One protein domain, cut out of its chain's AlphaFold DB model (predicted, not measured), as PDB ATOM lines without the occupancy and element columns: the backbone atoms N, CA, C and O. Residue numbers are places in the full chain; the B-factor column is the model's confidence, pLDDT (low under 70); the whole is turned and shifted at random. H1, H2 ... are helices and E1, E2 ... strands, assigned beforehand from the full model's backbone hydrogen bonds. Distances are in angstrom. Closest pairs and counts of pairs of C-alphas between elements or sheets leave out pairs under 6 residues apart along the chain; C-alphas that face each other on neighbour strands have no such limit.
ATOM      1  N   ALA A  20     218.308 231.905 168.055       87.06
ATOM      2  CA  ALA A  20     218.448 231.415 166.696       87.06
ATOM      3  C   ALA A  20     219.565 232.182 165.981       87.06
ATOM      4  O   ALA A  20     219.595 233.416 165.992       87.06
ATOM      5  N   LEU A  21     220.472 231.443 165.352       90.94
ATOM      6  CA  LEU A  21     221.491 231.963 164.448       90.94
ATOM      7  C   LEU A  21     221.190 231.463 163.039       90.94
ATOM      8  O   LEU A  21     220.868 230.288 162.886       90.94
ATOM      9  N   VAL A  22     221.338 232.310 162.023       89.12
ATOM     10  CA  VAL A  22     221.361 231.914 160.605       89.12
ATOM     11  C   VAL A  22     222.602 232.525 159.965       89.12
ATOM     12  O   VAL A  22     222.802 233.733 160.069       89.12
ATOM     13  N   ALA A  23     223.452 231.704 159.341       91.81
ATOM     14  CA  ALA A  23     224.783 232.103 158.867       91.81
ATOM     15  C   ALA A  23     225.558 232.905 159.935       91.81
ATOM     16  O   ALA A  23     226.005 234.026 159.688       91.81
ATOM     17  N   ASP A  24     225.610 232.361 161.157       87.81
ATOM     18  CA  ASP A  24     226.255 232.955 162.340       87.81
ATOM     19  C   ASP A  24     225.716 234.333 162.769       87.81
ATOM     20  O   ASP A  24     226.296 235.007 163.623       87.81
ATOM     21  N   THR A  25     224.573 234.749 162.222       88.25
ATOM     22  CA  THR A  25     223.924 236.021 162.544       88.25
ATOM     23  C   THR A  25     222.693 235.777 163.418       88.25
ATOM     24  O   THR A  25     221.837 234.977 163.033       88.25
ATOM     25  N   PRO A  26     222.558 236.454 164.576       91.12
ATOM     26  CA  PRO A  26     221.347 236.380 165.386       91.12
ATOM     27  C   PRO A  26     220.112 236.823 164.607       91.12
ATOM     28  O   PRO A  26     220.115 237.894 163.996       91.12
ATOM     29  N   VAL A  27     219.052 236.020 164.670       88.31
ATOM     30  CA  VAL A  27     217.742 236.354 164.096       88.31
ATOM     31  C   VAL A  27     216.732 236.603 165.207       88.31
ATOM     32  O   VAL A  27     216.785 235.972 166.269       88.31
ATOM     33  N   ALA A  28     215.819 237.550 164.994       85.56
ATOM     34  CA  ALA A  28     214.823 237.862 166.008       85.56
ATOM     35  C   ALA A  28     213.781 236.738 166.120       85.56
ATOM     36  O   ALA A  28     213.491 236.006 165.172       85.56
ATOM     37  N   ALA A  29     213.187 236.603 167.306       81.25
ATOM     38  CA  ALA A  29     212.202 235.563 167.563       81.25
ATOM     39  C   ALA A  29     210.980 235.711 166.637       81.25
ATOM     40  O   ALA A  29     210.269 236.714 166.712       81.25
ATOM     41  N   GLY A  30     210.699 234.680 165.837       83.94
ATOM     42  CA  GLY A  30     209.628 234.666 164.835       83.94
ATOM     43  C   GLY A  30     210.081 235.010 163.409       83.94
ATOM     44  O   GLY A  30     209.297 234.829 162.485       83.94
ATOM     45  N   GLU A  31     211.326 235.461 163.202       88.75
ATOM     46  CA  GLU A  31     211.876 235.671 161.850       88.75
ATOM     47  C   GLU A  31     212.304 234.356 161.182       88.75
ATOM     48  O   GLU A  31     212.315 234.267 159.956       88.75
ATOM     49  N   LEU A  32     212.641 233.339 161.980       89.50
ATOM     50  CA  LEU A  32     212.853 231.959 161.553       89.50
ATOM     51  C   LEU A  32     211.651 231.116 161.990       89.50
ATOM     52  O   LEU A  32     211.322 231.084 163.176       89.50
ATOM     53  N   VAL A  33     211.021 230.424 161.045       89.12
ATOM     54  CA  VAL A  33     209.923 229.478 161.310       89.12
ATOM     55  C   VAL A  33     210.141 228.190 160.526       89.12
ATOM     56  O   VAL A  33     210.854 228.186 159.529       89.12
ATOM     57  N   ARG A  34     209.511 227.084 160.928       85.81
ATOM     58  CA  ARG A  34     209.524 225.851 160.119       85.81
ATOM     59  C   ARG A  34     208.560 225.921 158.929       85.81
ATOM     60  O   ARG A  34     208.814 225.358 157.869       85.81
ATOM     61  N   ARG A  35     207.407 226.571 159.109       70.62
ATOM     62  CA  ARG A  35     206.289 226.486 158.158       70.62
ATOM     63  C   ARG A  35     206.503 227.378 156.938       70.62
ATOM     64  O   ARG A  35     206.445 228.597 157.033       70.62
ATOM     65  N   GLY A  36     206.656 226.738 155.784       61.38
ATOM     66  CA  GLY A  36     206.558 227.338 154.454       61.38
ATOM     67  C   GLY A  36     205.827 226.392 153.491       61.38
ATOM     68  O   GLY A  36     205.529 225.261 153.870       61.38
ATOM     69  N   PRO A  37     205.551 226.799 152.241       55.59
ATOM     70  CA  PRO A  37     204.855 225.976 151.236       55.59
ATOM     71  C   PRO A  37     205.671 224.761 150.730       55.59
ATOM     72  O   PRO A  37     205.389 224.229 149.660       55.59
ATOM     73  N   MET A  38     206.718 224.352 151.447       63.62
ATOM     74  CA  MET A  38     207.804 223.498 150.961       63.62
ATOM     75  C   MET A  38     207.743 222.090 151.560       63.62
ATOM     76  O   MET A  38     207.298 221.901 152.692       63.62
ATOM     77  N   GLN A  39     208.234 221.104 150.807       74.81
ATOM     78  CA  GLN A  39     208.538 219.777 151.345       74.81
ATOM     79  C   GLN A  39     209.839 219.871 152.152       74.81
ATOM     80  O   GLN A  39     210.874 220.248 151.606       74.81
ATOM     81  N   PHE A  40     209.771 219.562 153.448       83.44
ATOM     82  CA  PHE A  40     210.920 219.590 154.355       83.44
ATOM     83  C   PHE A  40     212.039 218.675 153.835       83.44
ATOM     84  O   PHE A  40     211.775 217.580 153.336       83.44
ATOM     85  N   GLY A  41     213.284 219.136 153.914       84.25
ATOM     86  CA  GLY A  41     214.464 218.400 153.461       84.25
ATOM     87  C   GLY A  41     214.816 218.525 151.980       84.25
ATOM     88  O   GLY A  41     215.905 218.102 151.591       84.25
ATOM     89  N   GLN A  42     213.965 219.135 151.149       85.31
ATOM     90  CA  GLN A  42     214.256 219.327 149.725       85.31
ATOM     91  C   GLN A  42     214.873 220.698 149.442       85.31
ATOM     92  O   GLN A  42     214.533 221.697 150.078       85.31
ATOM     93  N   ASP A  43     215.782 220.746 148.467       84.06
ATOM     94  CA  ASP A  43     216.323 222.005 147.964       84.06
ATOM     95  C   ASP A  43     215.307 222.713 147.059       84.06
ATOM     96  O   ASP A  43     214.595 222.075 146.281       84.06
ATOM     97  N   VAL A  44     215.265 224.047 147.121       80.38
ATOM     98  CA  VAL A  44     214.372 224.857 146.283       80.38
ATOM     99  C   VAL A  44     215.178 225.624 145.236       80.38
ATOM    100  O   VAL A  44     216.016 226.460 145.591       80.38
ATOM    101  N   PRO A  45     214.924 225.400 143.933       82.81
ATOM    102  CA  PRO A  45     215.602 226.135 142.875       82.81
ATOM    103  C   PRO A  45     215.441 227.651 143.032       82.81
ATOM    104  O   PRO A  45     214.330 228.173 143.117       82.81
ATOM    105  N   GLY A  46     216.567 228.364 143.045       83.44
ATOM    106  CA  GLY A  46     216.601 229.827 143.147       83.44
ATOM    107  C   GLY A  46     216.515 230.389 144.568       83.44
ATOM    108  O   GLY A  46     216.617 231.604 144.723       83.44
ATOM    109  N   TRP A  47     216.369 229.550 145.597       86.31
ATOM    110  CA  TRP A  47     216.423 229.982 146.995       86.31
ATOM    111  C   TRP A  47     217.811 229.715 147.573       86.31
ATOM    112  O   TRP A  47     218.461 228.723 147.246       86.31
ATOM    113  N   THR A  48     218.280 230.615 148.437       88.12
ATOM    114  CA  THR A  48     219.589 230.471 149.087       88.12
ATOM    115  C   THR A  48     219.414 229.777 150.430       88.12
ATOM    116  O   THR A  48     218.674 230.267 151.285       88.12
ATOM    117  N   ALA A  49     220.091 228.641 150.604       90.75
ATOM    118  CA  ALA A  49     220.185 227.941 151.879       90.75
ATOM    119  C   ALA A  49     221.350 228.496 152.708       90.75
ATOM    120  O   ALA A  49     222.444 228.725 152.189       90.75
ATOM    121  N   ALA A  50     221.117 228.667 154.003       92.75
ATOM    122  CA  ALA A  50     222.103 229.064 154.995       92.75
ATOM    123  C   ALA A  50     222.034 228.113 156.200       92.75
ATOM    124  O   ALA A  50     220.944 227.639 156.534       92.75
ATOM    125  N   PRO A  51     223.164 227.819 156.866       95.69
ATOM    126  CA  PRO A  51     223.128 227.051 158.101       95.69
ATOM    127  C   PRO A  51     222.380 227.845 159.175       95.69
ATOM    128  O   PRO A  51     222.516 229.068 159.246       95.69
ATOM    129  N   TYR A  52     221.619 227.162 160.020       94.81
ATOM    130  CA  TYR A  52     221.038 227.741 161.223       94.81
ATOM    131  C   TYR A  52     221.368 226.891 162.442       94.81
ATOM    132  O   TYR A  52     221.613 225.690 162.322       94.81
ATOM    133  N   CYS A  53     221.326 227.513 163.617       95.44
ATOM    134  CA  CYS A  53     221.275 226.762 164.857       95.44
ATOM    135  C   CYS A  53     220.418 227.449 165.923       95.44
ATOM    136  O   CYS A  53     220.551 228.651 166.170       95.44
ATOM    137  N   LEU A  54     219.539 226.666 166.546       94.69
ATOM    138  CA  LEU A  54     218.731 227.045 167.697       94.69
ATOM    139  C   LEU A  54     219.432 226.571 168.958       94.69
ATOM    140  O   LEU A  54     219.668 225.378 169.089       94.69
ATOM    141  N   HIS A  55     219.706 227.471 169.891       94.06
ATOM    142  CA  HIS A  55     220.149 227.122 171.235       94.06
ATOM    143  C   HIS A  55     218.977 227.304 172.191       94.06
ATOM    144  O   HIS A  55     218.454 228.413 172.346       94.06
ATOM    145  N   VAL A  56     218.557 226.204 172.803       93.44
ATOM    146  CA  VAL A  56     217.329 226.107 173.590       93.44
ATOM    147  C   VAL A  56     217.681 225.680 175.011       93.44
ATOM    148  O   VAL A  56     218.293 224.629 175.181       93.44
ATOM    149  N   PRO A  57     217.289 226.431 176.051       93.94
ATOM    150  CA  PRO A  57     217.403 225.952 177.426       93.94
ATOM    151  C   PRO A  57     216.600 224.662 177.631       93.94
ATOM    152  O   PRO A  57     215.452 224.591 177.192       93.94
ATOM    153  N   ILE A  58     217.155 223.677 178.341       93.00
ATOM    154  CA  ILE A  58     216.480 222.381 178.562       93.00
ATOM    155  C   ILE A  58     215.095 222.551 179.183       93.00
ATOM    156  O   ILE A  58     214.133 221.962 178.704       93.00
ATOM    157  N   GLU A  59     214.967 223.416 180.187       92.69
ATOM    158  CA  GLU A  59     213.679 223.694 180.831       92.69
ATOM    159  C   GLU A  59     212.630 224.202 179.832       92.69
ATOM    160  O   GLU A  59     211.454 223.859 179.934       92.69
ATOM    161  N   HIS A  60     213.055 225.001 178.848       92.06
ATOM    162  CA  HIS A  60     212.162 225.499 177.809       92.06
ATOM    163  C   HIS A  60     211.775 224.392 176.832       92.06
ATOM    164  O   HIS A  60     210.594 224.269 176.528       92.06
ATOM    165  N   LEU A  61     212.741 223.576 176.388       93.31
ATOM    166  CA  LEU A  61     212.477 222.418 175.530       93.31
ATOM    167  C   LEU A  61     211.442 221.497 176.178       93.31
ATOM    168  O   LEU A  61     210.418 221.219 175.567       93.31
ATOM    169  N   VAL A  62     211.686 221.081 177.422       93.25
ATOM    170  CA  VAL A  62     210.782 220.217 178.189       93.25
ATOM    171  C   VAL A  62     209.389 220.850 178.245       93.25
ATOM    172  O   VAL A  62     208.419 220.234 177.823       93.25
ATOM    173  N   ALA A  63     209.288 222.122 178.641       92.88
ATOM    174  CA  ALA A  63     207.999 222.797 178.780       92.88
ATOM    175  C   ALA A  63     207.168 222.870 177.485       92.88
ATOM    176  O   ALA A  63     205.941 222.806 177.555       92.88
ATOM    177  N   VAL A  64     207.802 223.041 176.319       90.88
ATOM    178  CA  VAL A  64     207.079 223.181 175.038       90.88
ATOM    179  C   VAL A  64     206.914 221.864 174.288       90.88
ATOM    180  O   VAL A  64     206.026 221.760 173.444       90.88
ATOM    181  N   PHE A  65     207.753 220.870 174.581       91.94
ATOM    182  CA  PHE A  65     207.835 219.628 173.821       91.94
ATOM    183  C   PHE A  65     207.261 218.410 174.556       91.94
ATOM    184  O   PHE A  65     206.950 217.423 173.894       91.94
ATOM    185  N   GLU A  66     207.036 218.482 175.877       92.88
ATOM    186  CA  GLU A  66     206.425 217.390 176.662       92.88
ATOM    187  C   GLU A  66     205.157 216.820 176.001       92.88
ATOM    188  O   GLU A  66     205.097 215.608 175.816       92.88
ATOM    189  N   PRO A  67     204.181 217.636 175.539       91.25
ATOM    190  CA  PRO A  67     202.954 217.084 174.967       91.25
ATOM    191  C   PRO A  67     203.195 216.289 173.679       91.25
ATOM    192  O   PRO A  67     202.489 215.324 173.408       91.25
ATOM    193  N   VAL A  68     204.188 216.699 172.883       91.88
ATOM    194  CA  VAL A  68     204.559 216.021 171.634       91.88
ATOM    195  C   VAL A  68     205.257 214.702 171.946       91.88
ATOM    196  O   VAL A  68     204.914 213.673 171.367       91.88
ATOM    197  N   TYR A  69     206.206 214.727 172.885       93.12
ATOM    198  CA  TYR A  69     206.903 213.533 173.352       93.12
ATOM    199  C   TYR A  69     205.931 212.499 173.936       93.12
ATOM    200  O   TYR A  69     206.023 211.320 173.602       93.12
ATOM    201  N   ASP A  70     204.968 212.936 174.749       93.12
ATOM    202  CA  ASP A  70     203.968 212.048 175.342       93.12
ATOM    203  C   ASP A  70     203.108 211.369 174.271       93.12
ATOM    204  O   ASP A  70     202.843 210.169 174.363       93.12
ATOM    205  N   THR A  71     202.667 212.102 173.243       91.88
ATOM    206  CA  THR A  71     201.940 211.505 172.112       91.88
ATOM    207  C   THR A  71     202.812 210.494 171.373       91.88
ATOM    208  O   THR A  71     202.389 209.355 171.207       91.88
ATOM    209  N   PHE A  72     204.048 210.865 171.025       91.69
ATOM    210  CA  PHE A  72     205.000 209.974 170.360       91.69
ATOM    211  C   PHE A  72     205.229 208.669 171.132       91.69
ATOM    212  O   PHE A  72     205.143 207.585 170.556       91.69
ATOM    213  N   LEU A  73     205.478 208.757 172.441       91.75
ATOM    214  CA  LEU A  73     205.708 207.584 173.277       91.75
ATOM    215  C   LEU A  73     204.457 206.703 173.364       91.75
ATOM    216  O   LEU A  73     204.563 205.484 173.268       91.75
ATOM    217  N   ASN A  74     203.274 207.291 173.552       91.25
ATOM    218  CA  ASN A  74     202.036 206.519 173.665       91.25
ATOM    219  C   ASN A  74     201.659 205.826 172.351       91.25
ATOM    220  O   ASN A  74     201.269 204.656 172.386       91.25
ATOM    221  N   ASP A  75     201.801 206.520 171.222       89.31
ATOM    222  CA  ASP A  75     201.540 205.962 169.895       89.31
ATOM    223  C   ASP A  75     202.554 204.851 169.582       89.31
ATOM    224  O   ASP A  75     202.164 203.730 169.256       89.31
ATOM    225  N   GLY A  76     203.846 205.092 169.834       86.56
ATOM    226  CA  GLY A  76     204.894 204.083 169.673       86.56
ATOM    227  C   GLY A  76     204.684 202.848 170.558       86.56
ATOM    228  O   GLY A  76     204.871 201.723 170.108       86.56
ATOM    229  N   LEU A  77     204.232 203.017 171.806       87.31
ATOM    230  CA  LEU A  77     203.895 201.894 172.695       87.31
ATOM    231  C   LEU A  77     202.650 201.117 172.248       87.31
ATOM    232  O   LEU A  77     202.528 199.930 172.573       87.31
ATOM    233  N   ALA A  78     201.702 201.775 171.578       85.75
ATOM    234  CA  ALA A  78     200.537 201.113 171.007       85.75
ATOM    235  C   ALA A  78     200.941 200.266 169.794       85.75
ATOM    236  O   ALA A  78     200.584 199.087 169.747       85.75
ATOM    237  N   ASP A  79     201.749 200.830 168.897       79.38
ATOM    238  CA  ASP A  79     202.174 200.190 167.649       79.38
ATOM    239  C   ASP A  79     203.233 199.094 167.872       79.38
ATOM    240  O   ASP A  79     203.173 198.031 167.247       79.38
ATOM    241  N   ALA A  80     204.143 199.268 168.837       71.62
ATOM    242  CA  ALA A  80     205.169 198.274 169.175       71.62
ATOM    243  C   ALA A  80     204.592 196.940 169.689       71.62
ATOM    244  O   ALA A  80     205.295 195.929 169.722       71.62
ATOM    245  N   ARG A  81     203.309 196.902 170.088       66.88
ATOM    246  CA  ARG A  81     202.621 195.641 170.427       66.88
ATOM    247  C   ARG A  81     202.392 194.751 169.209       66.88
ATOM    248  O   ARG A  81     202.320 193.535 169.382       66.88
ATOM    249  N   ASP A  82     202.297 195.352 168.026       65.56
ATOM    250  CA  ASP A  82     201.989 194.670 166.772       65.56
ATOM    251  C   ASP A  82     203.217 194.587 165.835       65.56
ATOM    252  O   ASP A  82     203.332 193.605 165.099       65.56
ATOM    253  N   CYS A  83     204.167 195.536 165.919       58.34
ATOM    254  CA  CYS A  83     205.417 195.576 165.137       58.34
ATOM    255  C   CYS A  83     206.597 196.171 165.951       58.34
ATOM    256  O   CYS A  83     206.877 197.364 165.852       58.34
ATOM    257  N   SER A  84     207.301 195.365 166.759       57.09
ATOM    258  CA  SER A  84     208.394 195.846 167.636       57.09
ATOM    259  C   SER A  84     209.615 196.392 166.890       57.09
ATOM    260  O   SER A  84     210.189 197.392 167.306       57.09
ATOM    261  N   ASP A  85     209.977 195.776 165.763       62.22
ATOM    262  CA  ASP A  85     211.278 195.997 165.112       62.22
ATOM    263  C   ASP A  85     211.365 197.322 164.324       62.22
ATOM    264  O   ASP A  85     212.424 197.659 163.792       62.22
ATOM    265  N   ASP A  86     210.266 198.075 164.230       71.06
ATOM    266  CA  ASP A  86     210.178 199.281 163.400       71.06
ATOM    267  C   ASP A  86     210.556 200.575 164.161       71.06
ATOM    268  O   ASP A  86     210.678 201.626 163.531       71.06
ATOM    269  N   TRP A  87     210.747 200.524 165.492       81.25
ATOM    270  CA  TRP A  87     210.902 201.723 166.342       81.25
ATOM    271  C   TRP A  87     212.033 201.586 167.384       81.25
ATOM    272  O   TRP A  87     211.762 201.429 168.583       81.25
ATOM    273  N   PRO A  88     213.312 201.671 166.970       86.44
ATOM    274  CA  PRO A  88     214.454 201.474 167.867       86.44
ATOM    275  C   PRO A  88     214.500 202.479 169.032       86.44
ATOM    276  O   PRO A  88     214.923 202.133 170.139       86.44
ATOM    277  N   GLU A  89     214.022 203.710 168.836       89.38
ATOM    278  CA  GLU A  89     213.977 204.726 169.890       89.38
ATOM    279  C   GLU A  89     212.941 204.372 170.966       89.38
ATOM    280  O   GLU A  89     213.190 204.566 172.159       89.38
ATOM    281  N   ILE A  90     211.797 203.800 170.572       90.31
ATOM    282  CA  ILE A  90     210.762 203.343 171.510       90.31
ATOM    283  C   ILE A  90     211.269 202.148 172.313       90.31
ATOM    284  O   ILE A  90     211.095 202.118 173.533       90.31
ATOM    285  N   GLU A  91     211.954 201.196 171.675       89.25
ATOM    286  CA  GLU A  91     212.584 200.075 172.381       89.25
ATOM    287  C   GLU A  91     213.596 200.560 173.429       89.25
ATOM    288  O   GLU A  91     213.585 200.092 174.575       89.25
ATOM    289  N   ALA A  92     214.435 201.537 173.072       91.06
ATOM    290  CA  ALA A  92     215.396 202.138 173.991       91.06
ATOM    291  C   ALA A  92     214.705 202.839 175.177       91.06
ATOM    292  O   ALA A  92     215.132 202.677 176.328       91.06
ATOM    293  N   LEU A  93     213.606 203.564 174.931       91.94
ATOM    294  CA  LEU A  93     212.802 204.191 175.985       91.94
ATOM    295  C   LEU A  93     212.156 203.150 176.908       91.94
ATOM    296  O   LEU A  93     212.203 203.308 178.132       91.94
ATOM    297  N   VAL A  94     211.618 202.059 176.357       90.69
ATOM    298  CA  VAL A  94     211.049 200.943 177.131       90.69
ATOM    299  C   VAL A  94     212.116 200.282 177.999       90.69
ATOM    300  O   VAL A  94     211.894 200.080 179.197       90.69
ATOM    301  N   ALA A  95     213.294 199.997 177.440       91.44
ATOM    302  CA  ALA A  95     214.415 199.418 178.179       91.44
ATOM    303  C   ALA A  95     214.886 200.323 179.334       91.44
ATOM    304  O   ALA A  95     215.324 199.828 180.375       91.44
ATOM    305  N   ALA A  96     214.746 201.642 179.185       92.44
ATOM    306  CA  ALA A  96     215.038 202.626 180.225       92.44
ATOM    307  C   ALA A  96     213.898 202.849 181.243       92.44
ATOM    308  O   ALA A  96     214.064 203.635 182.186       92.44
ATOM    309  N   GLY A  97     212.763 202.161 181.080       92.94
ATOM    310  CA  GLY A  97     211.596 202.248 181.960       92.94
ATOM    311  C   GLY A  97     210.649 203.409 181.649       92.94
ATOM    312  O   GLY A  97     209.986 203.887 182.568       92.94
ATOM    313  N   CYS A  98     210.602 203.866 180.395       92.56
ATOM    314  CA  CYS A  98     209.760 204.966 179.909       92.56
ATOM    315  C   CYS A  98     209.890 206.244 180.761       92.56
ATOM    316  O   CYS A  98     208.915 206.668 181.389       92.56
ATOM    317  N   PRO A  99     211.093 206.845 180.843       93.88
ATOM    318  CA  PRO A  99     211.282 208.075 181.605       93.88
ATOM    319  C   PRO A  99     210.425 209.231 181.044       93.88
ATOM    320  O   PRO A  99     210.212 209.294 179.829       93.88
ATOM    321  N   PRO A 100     209.966 210.167 181.898       93.81
ATOM    322  CA  PRO A 100     209.357 211.416 181.432       93.81
ATOM    323  C   PRO A 100     210.391 212.269 180.685       93.81
ATOM    324  O   PRO A 100     211.590 212.133 180.943       93.81
ATOM    325  N   LEU A 101     209.956 213.190 179.816       94.00
ATOM    326  CA  LEU A 101     210.881 213.986 178.996       94.00
ATOM    327  C   LEU A 101     211.866 214.785 179.857       94.00
ATOM    328  O   LEU A 101     213.037 214.892 179.507       94.00
ATOM    329  N   SER A 102     211.421 215.290 181.010       94.44
ATOM    330  CA  SER A 102     212.265 216.034 181.960       94.44
ATOM    331  C   SER A 102     213.497 215.262 182.469       94.44
ATOM    332  O   SER A 102     214.510 215.878 182.804       94.44
ATOM    333  N   ASP A 103     213.451 213.930 182.470       94.25
ATOM    334  CA  ASP A 103     214.539 213.060 182.929       94.25
ATOM    335  C   ASP A 103     215.555 212.736 181.816       94.25
ATOM    336  O   ASP A 103     216.739 212.493 182.090       94.25
ATOM    337  N   ILE A 104     215.111 212.714 180.556       93.81
ATOM    338  CA  ILE A 104     215.892 212.217 179.409       93.81
ATOM    339  C   ILE A 104     217.164 213.035 179.156       93.81
ATOM    340  O   ILE A 104     218.212 212.407 179.002       93.81
ATOM    341  N   PRO A 105     217.162 214.385 179.189       93.69
ATOM    342  CA  PRO A 105     218.371 215.170 178.953       93.69
ATOM    343  C   PRO A 105     219.563 214.799 179.833       93.69
ATOM    344  O   PRO A 105     220.709 214.942 179.424       93.69
ATOM    345  N   THR A 106     219.303 214.333 181.058       92.50
ATOM    346  CA  THR A 106     220.362 213.977 182.012       92.50
ATOM    347  C   THR A 106     220.700 212.493 181.987       92.50
ATOM    348  O   THR A 106     221.855 212.123 182.197       92.50
ATOM    349  N   ARG A 107     219.707 211.631 181.742       93.81
ATOM    350  CA  ARG A 107     219.870 210.174 181.807       93.81
ATOM    351  C   ARG A 107     220.268 209.561 180.470       93.81
ATOM    352  O   ARG A 107     221.010 208.584 180.465       93.81
ATOM    353  N   LEU A 108     219.747 210.097 179.368       95.31
ATOM    354  CA  LEU A 108     219.837 209.542 178.015       95.31
ATOM    355  C   LEU A 108     219.971 210.666 176.955       95.31
ATOM    356  O   LEU A 108     219.158 210.738 176.031       95.31
ATOM    357  N   PRO A 109     220.968 211.567 177.062       95.38
ATOM    358  CA  PRO A 109     221.085 212.729 176.172       95.38
ATOM    359  C   PRO A 109     221.235 212.356 174.691       95.38
ATOM    360  O   PRO A 109     220.677 213.029 173.830       95.38
ATOM    361  N   GLU A 110     221.950 211.270 174.388       95.38
ATOM    362  CA  GLU A 110     222.144 210.791 173.013       95.38
ATOM    363  C   GLU A 110     220.830 210.299 172.392       95.38
ATOM    364  O   GLU A 110     220.527 210.639 171.252       95.38
ATOM    365  N   LEU A 111     220.006 209.588 173.172       95.12
ATOM    366  CA  LEU A 111     218.683 209.143 172.733       95.12
ATOM    367  C   LEU A 111     217.749 210.332 172.492       95.12
ATOM    368  O   LEU A 111     217.009 210.343 171.514       95.12
ATOM    369  N   LEU A 112     217.800 211.364 173.346       95.56
ATOM    370  CA  LEU A 112     217.050 212.595 173.093       95.56
ATOM    371  C   LEU A 112     217.489 213.245 171.778       95.56
ATOM    372  O   LEU A 112     216.643 213.650 170.987       95.56
ATOM    373  N   ALA A 113     218.797 213.333 171.526       95.62
ATOM    374  CA  ALA A 113     219.312 213.898 170.283       95.62
ATOM    375  C   ALA A 113     218.824 213.118 169.050       95.62
ATOM    376  O   ALA A 113     218.467 213.732 168.043       95.62
ATOM    377  N   GLU A 114     218.777 211.789 169.134       94.56
ATOM    378  CA  GLU A 114     218.280 210.913 168.072       94.56
ATOM    379  C   GLU A 114     216.779 211.100 167.825       94.56
ATOM    380  O   GLU A 114     216.396 211.422 166.701       94.56
ATOM    381  N   ILE A 115     215.950 211.046 168.874       94.25
ATOM    382  CA  ILE A 115     214.495 211.268 168.781       94.25
ATOM    383  C   ILE A 115     214.189 212.620 168.123       94.25
ATOM    384  O   ILE A 115     213.360 212.707 167.216       94.25
ATOM    385  N   LEU A 116     214.870 213.687 168.555       94.12
ATOM    386  CA  LEU A 116     214.660 215.031 168.011       94.12
ATOM    387  C   LEU A 116     215.136 215.175 166.559       94.12
ATOM    388  O   LEU A 116     214.653 216.058 165.855       94.12
ATOM    389  N   ARG A 117     216.091 214.352 166.111       93.25
ATOM    390  CA  ARG A 117     216.685 214.436 164.769       93.25
ATOM    391  C   ARG A 117     215.995 213.533 163.751       93.25
ATOM    392  O   ARG A 117     215.877 213.935 162.600       93.25
ATOM    393  N   GLU A 118     215.574 212.341 164.153       89.38
ATOM    394  CA  GLU A 118     215.113 211.293 163.232       89.38
ATOM    395  C   GLU A 118     213.600 211.067 163.319       89.38
ATOM    396  O   GLU A 118     212.937 210.958 162.289       89.38
ATOM    397  N   SER A 119     213.026 211.080 164.525       87.50
ATOM    398  CA  SER A 119     211.607 210.750 164.715       87.50
ATOM    399  C   SER A 119     210.707 211.989 164.761       87.50
ATOM    400  O   SER A 119     209.613 211.974 164.206       87.50
ATOM    401  N   LEU A 120     211.164 213.073 165.400       88.12
ATOM    402  CA  LEU A 120     210.341 214.251 165.717       88.12
ATOM    403  C   LEU A 120     210.927 215.577 165.206       88.12
ATOM    404  O   LEU A 120     210.633 216.650 165.737       88.12
ATOM    405  N   TYR A 121     211.759 215.533 164.164       87.12
ATOM    406  CA  TYR A 121     212.461 216.711 163.642       87.12
ATOM    407  C   TYR A 121     211.537 217.836 163.159       87.12
ATOM    408  O   TYR A 121     211.891 219.013 163.256       87.12
ATOM    409  N   MET A 122     210.342 217.523 162.649       89.25
ATOM    410  CA  MET A 122     209.375 218.558 162.258       89.25
ATOM    411  C   MET A 122     208.635 219.104 163.475       89.25
ATOM    412  O   MET A 122     208.472 220.321 163.590       89.25
ATOM    413  N   ASP A 123     208.215 218.225 164.380       90.31
ATOM    414  CA  ASP A 123     207.426 218.593 165.552       90.31
ATOM    415  C   ASP A 123     208.235 219.431 166.541       90.31
ATOM    416  O   ASP A 123     207.725 220.416 167.077       90.31
ATOM    417  N   VAL A 124     209.525 219.119 166.718       89.12
ATOM    418  CA  VAL A 124     210.407 219.914 167.582       89.12
ATOM    419  C   VAL A 124     210.581 221.327 167.034       89.12
ATOM    420  O   VAL A 124     210.512 222.296 167.788       89.12
ATOM    421  N   LEU A 125     210.729 221.486 165.717       90.69
ATOM    422  CA  LEU A 125     210.824 222.809 165.109       90.69
ATOM    423  C   LEU A 125     209.495 223.571 165.185       90.69
ATOM    424  O   LEU A 125     209.519 224.778 165.411       90.69
ATOM    425  N   ASP A 126     208.348 222.903 165.028       88.44
ATOM    426  CA  ASP A 126     207.032 223.541 165.194       88.44
ATOM    427  C   ASP A 126     206.798 224.007 166.643       88.44
ATOM    428  O   ASP A 126     206.237 225.086 166.849       88.44
ATOM    429  N   ALA A 127     207.264 223.243 167.636       88.44
ATOM    430  CA  ALA A 127     207.180 223.619 169.047       88.44
ATOM    431  C   ALA A 127     208.126 224.781 169.404       88.44
ATOM    432  O   ALA A 127     207.739 225.704 170.123       88.44
ATOM    433  N   LEU A 128     209.361 224.759 168.887       89.12
ATOM    434  CA  LEU A 128     210.398 225.749 169.206       89.12
ATOM    435  C   LEU A 128     210.286 227.052 168.408       89.12
ATOM    436  O   LEU A 128     210.763 228.094 168.866       89.12
ATOM    437  N   LEU A 129     209.684 227.017 167.217       89.12
ATOM    438  CA  LEU A 129     209.569 228.162 166.311       89.12
ATOM    439  C   LEU A 129     208.100 228.507 166.023       89.12
ATOM    440  O   LEU A 129     207.655 228.421 164.871       89.12
ATOM    441  N   PRO A 130     207.326 228.922 167.044       83.25
ATOM    442  CA  PRO A 130     205.927 229.261 166.852       83.25
ATOM    443  C   PRO A 130     205.780 230.475 165.929       83.25
ATOM    444  O   PRO A 130     206.504 231.470 166.037       83.25
ATOM    445  N   LEU A 131     204.781 230.409 165.050       81.50
ATOM    446  CA  LEU A 131     204.377 231.530 164.204       81.50
ATOM    447  C   LEU A 131     203.936 232.713 165.068       81.50
ATOM    448  O   LEU A 131     203.057 232.583 165.922       81.50
ATOM    449  N   LYS A 132     204.522 233.882 164.807       82.19
ATOM    450  CA  LYS A 132     204.120 235.142 165.429       82.19
ATOM    451  C   LYS A 132     203.430 236.015 164.381       82.19
ATOM    452  O   LYS A 132     204.069 236.340 163.385       82.19
ATOM    453  N   PRO A 133     202.158 236.402 164.587       77.94
ATOM    454  CA  PRO A 133     201.366 237.088 163.564       77.94
ATOM    455  C   PRO A 133     201.940 238.455 163.161       77.94
ATOM    456  O   PRO A 133     201.762 238.871 162.023       77.94
ATOM    457  N   ASP A 134     202.667 239.119 164.062       83.06
ATOM    458  CA  ASP A 134     203.181 240.479 163.857       83.06
ATOM    459  C   ASP A 134     204.676 240.526 163.488       83.06
ATOM    460  O   ASP A 134     205.305 241.582 163.569       83.06
ATOM    461  N   VAL A 135     205.278 239.388 163.117       83.75
ATOM    462  CA  VAL A 135     206.706 239.303 162.769       83.75
ATOM    463  C   VAL A 135     206.871 238.927 161.303       83.75
ATOM    464  O   VAL A 135     206.316 237.940 160.826       83.75
ATOM    465  N   THR A 136     207.675 239.706 160.582       87.31
ATOM    466  CA  THR A 136     208.052 239.383 159.206       87.31
ATOM    467  C   THR A 136     208.962 238.159 159.186       87.31
ATOM    468  O   THR A 136     210.077 238.197 159.703       87.31
ATOM    469  N   ILE A 137     208.506 237.087 158.541       88.25
ATOM    470  CA  ILE A 137     209.301 235.874 158.345       88.25
ATOM    471  C   ILE A 137     210.422 236.169 157.343       88.25
ATOM    472  O   ILE A 137     210.169 236.649 156.238       88.25
ATOM    473  N   ARG A 138     211.660 235.859 157.725       89.69
ATOM    474  CA  ARG A 138     212.863 236.036 156.895       89.69
ATOM    475  C   ARG A 138     213.509 234.718 156.510       89.69
ATOM    476  O   ARG A 138     214.160 234.650 155.470       89.69
ATOM    477  N   TYR A 139     213.330 233.689 157.330       91.00
ATOM    478  CA  TYR A 139     213.969 232.398 157.155       91.00
ATOM    479  C   TYR A 139     212.995 231.251 157.404       91.00
ATOM    480  O   TYR A 139     212.128 231.326 158.277       91.00
ATOM    481  N   LEU A 140     213.172 230.174 156.645       91.50
ATOM    482  CA  LEU A 140     212.370 228.961 156.733       91.50
ATOM    483  C   LEU A 140     213.282 227.772 157.029       91.50
ATOM    484  O   LEU A 140     214.085 227.397 156.177       91.50
ATOM    485  N   ALA A 141     213.184 227.204 158.233       92.38
ATOM    486  CA  ALA A 141     213.939 226.014 158.620       92.38
ATOM    487  C   ALA A 141     213.527 224.826 157.736       92.38
ATOM    488  O   ALA A 141     212.340 224.520 157.624       92.38
ATOM    489  N   ASN A 142     214.506 224.173 157.108       90.88
ATOM    490  CA  ASN A 142     214.280 223.142 156.092       90.88
ATOM    491  C   ASN A 142     214.807 221.759 156.482       90.88
ATOM    492  O   ASN A 142     214.289 220.763 155.992       90.88
ATOM    493  N   THR A 143     215.838 221.683 157.321       92.25
ATOM    494  CA  THR A 143     216.365 220.411 157.834       92.25
ATOM    495  C   THR A 143     216.677 220.494 159.317       92.25
ATOM    496  O   THR A 143     216.879 221.583 159.854       92.25
ATOM    497  N   VAL A 144     216.754 219.334 159.965       94.25
ATOM    498  CA  VAL A 144     217.494 219.140 161.214       94.25
ATOM    499  C   VAL A 144     218.650 218.212 160.867       94.25
ATOM    500  O   VAL A 144     218.459 217.015 160.687       94.25
ATOM    501  N   ASP A 145     219.839 218.779 160.694       93.62
ATOM    502  CA  ASP A 145     221.019 218.004 160.295       93.62
ATOM    503  C   ASP A 145     221.749 217.458 161.529       93.62
ATOM    504  O   ASP A 145     222.346 216.381 161.491       93.62
ATOM    505  N   HIS A 146     221.706 218.202 162.638       94.94
ATOM    506  CA  HIS A 146     222.409 217.857 163.866       94.94
ATOM    507  C   HIS A 146     221.646 218.325 165.105       94.94
ATOM    508  O   HIS A 146     221.115 219.437 165.137       94.94
ATOM    509  N   VAL A 147     221.656 217.486 166.142       96.81
ATOM    510  CA  VAL A 147     221.167 217.823 167.478       96.81
ATOM    511  C   VAL A 147     222.260 217.489 168.487       96.81
ATOM    512  O   VAL A 147     222.800 216.384 168.466       96.81
ATOM    513  N   ALA A 148     222.577 218.440 169.363       95.56
ATOM    514  CA  ALA A 148     223.474 218.237 170.495       95.56
ATOM    515  C   ALA A 148     222.717 218.525 171.790       95.56
ATOM    516  O   ALA A 148     222.043 219.550 171.899       95.56
ATOM    517  N   VAL A 149     222.825 217.619 172.759       95.06
ATOM    518  CA  VAL A 149     222.161 217.729 174.057       95.06
ATOM    519  C   VAL A 149     223.223 217.852 175.135       95.06
ATOM    520  O   VAL A 149     224.016 216.937 175.351       95.06
ATOM    521  N   ASP A 150     223.193 218.978 175.832       90.75
ATOM    522  CA  ASP A 150     223.969 219.250 177.029       90.75
ATOM    523  C   ASP A 150     223.035 219.348 178.248       90.75
ATOM    524  O   ASP A 150     221.838 219.613 178.102       90.75
ATOM    525  N   PRO A 151     223.552 219.222 179.485       84.62
ATOM    526  CA  PRO A 151     222.715 219.239 180.690       84.62
ATOM    527  C   PRO A 151     221.846 220.494 180.863       84.62
ATOM    528  O   PRO A 151     220.837 220.450 181.558       84.62
ATOM    529  N   ASN A 152     222.242 221.619 180.257       89.31
ATOM    530  CA  ASN A 152     221.559 222.906 180.409       89.31
ATOM    531  C   ASN A 152     220.889 223.399 179.118       89.31
ATOM    532  O   ASN A 152     220.032 224.286 179.178       89.31
ATOM    533  N   TRP A 153     221.287 222.883 177.955       93.19
ATOM    534  CA  TRP A 153     220.816 223.379 176.665       93.19
ATOM    535  C   TRP A 153     220.799 222.284 175.597       93.19
ATOM    536  O   TRP A 153     221.526 221.303 175.684       93.19
ATOM    537  N   VAL A 154     219.981 222.485 174.567       94.88
ATOM    538  CA  VAL A 154     219.972 221.693 173.333       94.88
ATOM    539  C   VAL A 154     220.254 222.608 172.161       94.88
ATOM    540  O   VAL A 154     219.664 223.688 172.063       94.88
ATOM    541  N   ALA A 155     221.163 222.185 171.289       95.44
ATOM    542  CA  ALA A 155     221.333 222.787 169.979       95.44
ATOM    543  C   ALA A 155     220.587 221.961 168.941       95.44
ATOM    544  O   ALA A 155     220.832 220.764 168.822       95.44
ATOM    545  N   VAL A 156     219.722 222.613 168.167       95.94
ATOM    546  CA  VAL A 156     219.087 222.037 166.976       95.94
ATOM    547  C   VAL A 156     219.588 222.830 165.779       95.94
ATOM    548  O   VAL A 156     219.237 224.003 165.622       95.94
ATOM    549  N   CYS A 157     220.439 222.218 164.963       95.69
ATOM    550  CA  CYS A 157     221.055 222.874 163.819       95.69
ATOM    551  C   CYS A 157     220.657 222.200 162.497       95.69
ATOM    552  O   CYS A 157     220.421 220.993 162.422       95.69
ATOM    553  N   GLY A 158     220.638 222.982 161.423       94.75
ATOM    554  CA  GLY A 158     220.370 222.478 160.081       94.75
ATOM    555  C   GLY A 158     220.513 223.557 159.021       94.75
ATOM    556  O   GLY A 158     221.276 224.509 159.188       94.75
ATOM    557  N   ARG A 159     219.744 223.446 157.938       94.06
ATOM    558  CA  ARG A 159     219.680 224.445 156.865       94.06
ATOM    559  C   ARG A 159     218.339 225.160 156.869       94.06
ATOM    560  O   ARG A 159     217.290 224.541 157.034       94.06
ATOM    561  N   ALA A 160     218.379 226.468 156.667       93.12
ATOM    562  CA  ALA A 160     217.213 227.316 156.493       93.12
ATOM    563  C   ALA A 160     217.314 228.058 155.160       93.12
ATOM    564  O   ALA A 160     218.404 228.443 154.740       93.12
ATOM    565  N   PHE A 161     216.184 228.285 154.500       92.06
ATOM    566  CA  PHE A 161     216.145 229.141 153.322       92.06
ATOM    567  C   PHE A 161     215.822 230.575 153.692       92.06
ATOM    568  O   PHE A 161     214.929 230.824 154.499       92.06
ATOM    569  N   GLN A 162     216.494 231.521 153.044       90.25
ATOM    570  CA  GLN A 162     216.088 232.918 153.087       90.25
ATOM    571  C   GLN A 162     214.831 233.123 152.232       90.25
ATOM    572  O   GLN A 162     214.814 232.753 151.056       90.25
ATOM    573  N   VAL A 163     213.796 233.729 152.815       86.12
ATOM    574  CA  VAL A 163     212.565 234.096 152.105       86.12
ATOM    575  C   VAL A 163     212.879 235.229 151.124       86.12
ATOM    576  O   VAL A 163     213.379 236.274 151.551       86.12
ATOM    577  N   PRO A 164     212.607 235.065 149.817       77.81
ATOM    578  CA  PRO A 164     212.769 236.145 148.854       77.81
ATOM    579  C   PRO A 164     211.840 237.317 149.191       77.81
ATOM    580  O   PRO A 164     210.666 237.116 149.492       77.81
ATOM    581  N   GLU A 165     212.321 238.557 149.060       67.75
ATOM    582  CA  GLU A 165     211.512 239.764 149.324       67.75
ATOM    583  C   GLU A 165     210.215 239.810 148.490       67.75
ATOM    584  O   GLU A 165     209.198 240.336 148.933       67.75
ATOM    585  N   ALA A 166     210.216 239.187 147.306       58.00
ATOM    586  CA  ALA A 166     209.050 239.075 146.429       58.00
ATOM    587  C   ALA A 166     207.911 238.199 146.995       58.00
ATOM    588  O   ALA A 166     206.794 238.253 146.487       58.00
TER     589      ALA A 166
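AT A GLANCE: This is residues 20 to 166 of the 170 residues of an uncharacterized protein of Micromonospora sp. CP22 (UniProt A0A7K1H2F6). A strongly twisted antiparallel sheet, built round the long strand pair E3 and E6, makes one end of an elongated domain; helices H1, H2, H3 and H4 gather toward the other end, with H2 away from the sheet. H4 packs along edge strand E5, H5 lies near the middle, and the small hairpin of E1 and E2 widens the sheet beside E3. The printed part has 147 residues with five named helices and six named strands: along the chain three strands, E1 to E3, come first, then the five helices, H1 to H5, then three more strands, E4 to E6; the sheet is branched, with E3, E4 and E5 each an antiparallel neighbour of E6, and the class is mixed, helices and strands. The whole is compact, with a radius of gyration of the C-alphas of 16.2 A and spans of 50 by 32 by 25 A.

HOW THE PARTS SIT: E1, residues 20 to 22, and E2, residues 25 to 27, form a hairpin, with N 22 and O 25 at 2.9 A. On the other side of E1 is antiparallel E3, residues 49 to 57, with N 21 and O 53 at 2.9 A. E6, residues 153 to 162, is antiparallel to E3, with N 52 and O 158 at 2.8 A. On the other side of E6 are two antiparallel edge strands: E4, residues 139 to 141, with N 140 and O 161 at 2.8 A, and E5, residues 146 to 149, with N 155 and O 148 at 2.8 A; E5 and E6 form a hairpin. H1, residues 58 to 79, only grazes the sheet with residues 58 to 62. H2, residues 88 to 95, is not on the sheet and only just touches H1, with 3 pairs of C-alphas within 8 A, the closest those of Gly 76 and Ile 90, 6.2 A. H3, residues 101 to 107, touches H1, about perpendicular at 80 degrees, the closest C-alphas being Val 62 and Ser 102, 5.8 A. H4, residues 109 to 119, is over E5 at a height over the sheet of 7.1 A, along the strands at 18 degrees on the local plane. H5, residues 121 to 128, touches H1 at a steep tilt of 38 degrees, opposite ways, with C-alphas Val 64 and Ala 127 closest at 6.0 A. Each O i to N i+4 pair is within hydrogen-bond range in H2 and H4; the counts are 16 of 18 in H1, 3 of 4 in H5 and 1 of 3 in H3, where 3 of 4 O i to N i+3 pairs are within range.

IN THESE COORDINATES: E1 begins at C-alpha 20 (218.448, 231.415, 166.696). E3 is 25.8 A long, H1 28.6 A, H4 15.0 A and E6 25.9 A, ending at C-alpha 162 (216.088, 232.918, 153.087). H1 has a kink of 60 degrees near residue 65, and E6 bends by 60 degrees at residue 159.

THE WHOLE: The C-alphas farthest apart, of Gly 97 and Ala 166, are 51.2 A apart. The printed part has no cut; the link from E2 to E3, 21 residues, is long. The pLDDT is under 70 at residues 36 to 38, 81 to 85 and 165 to 166.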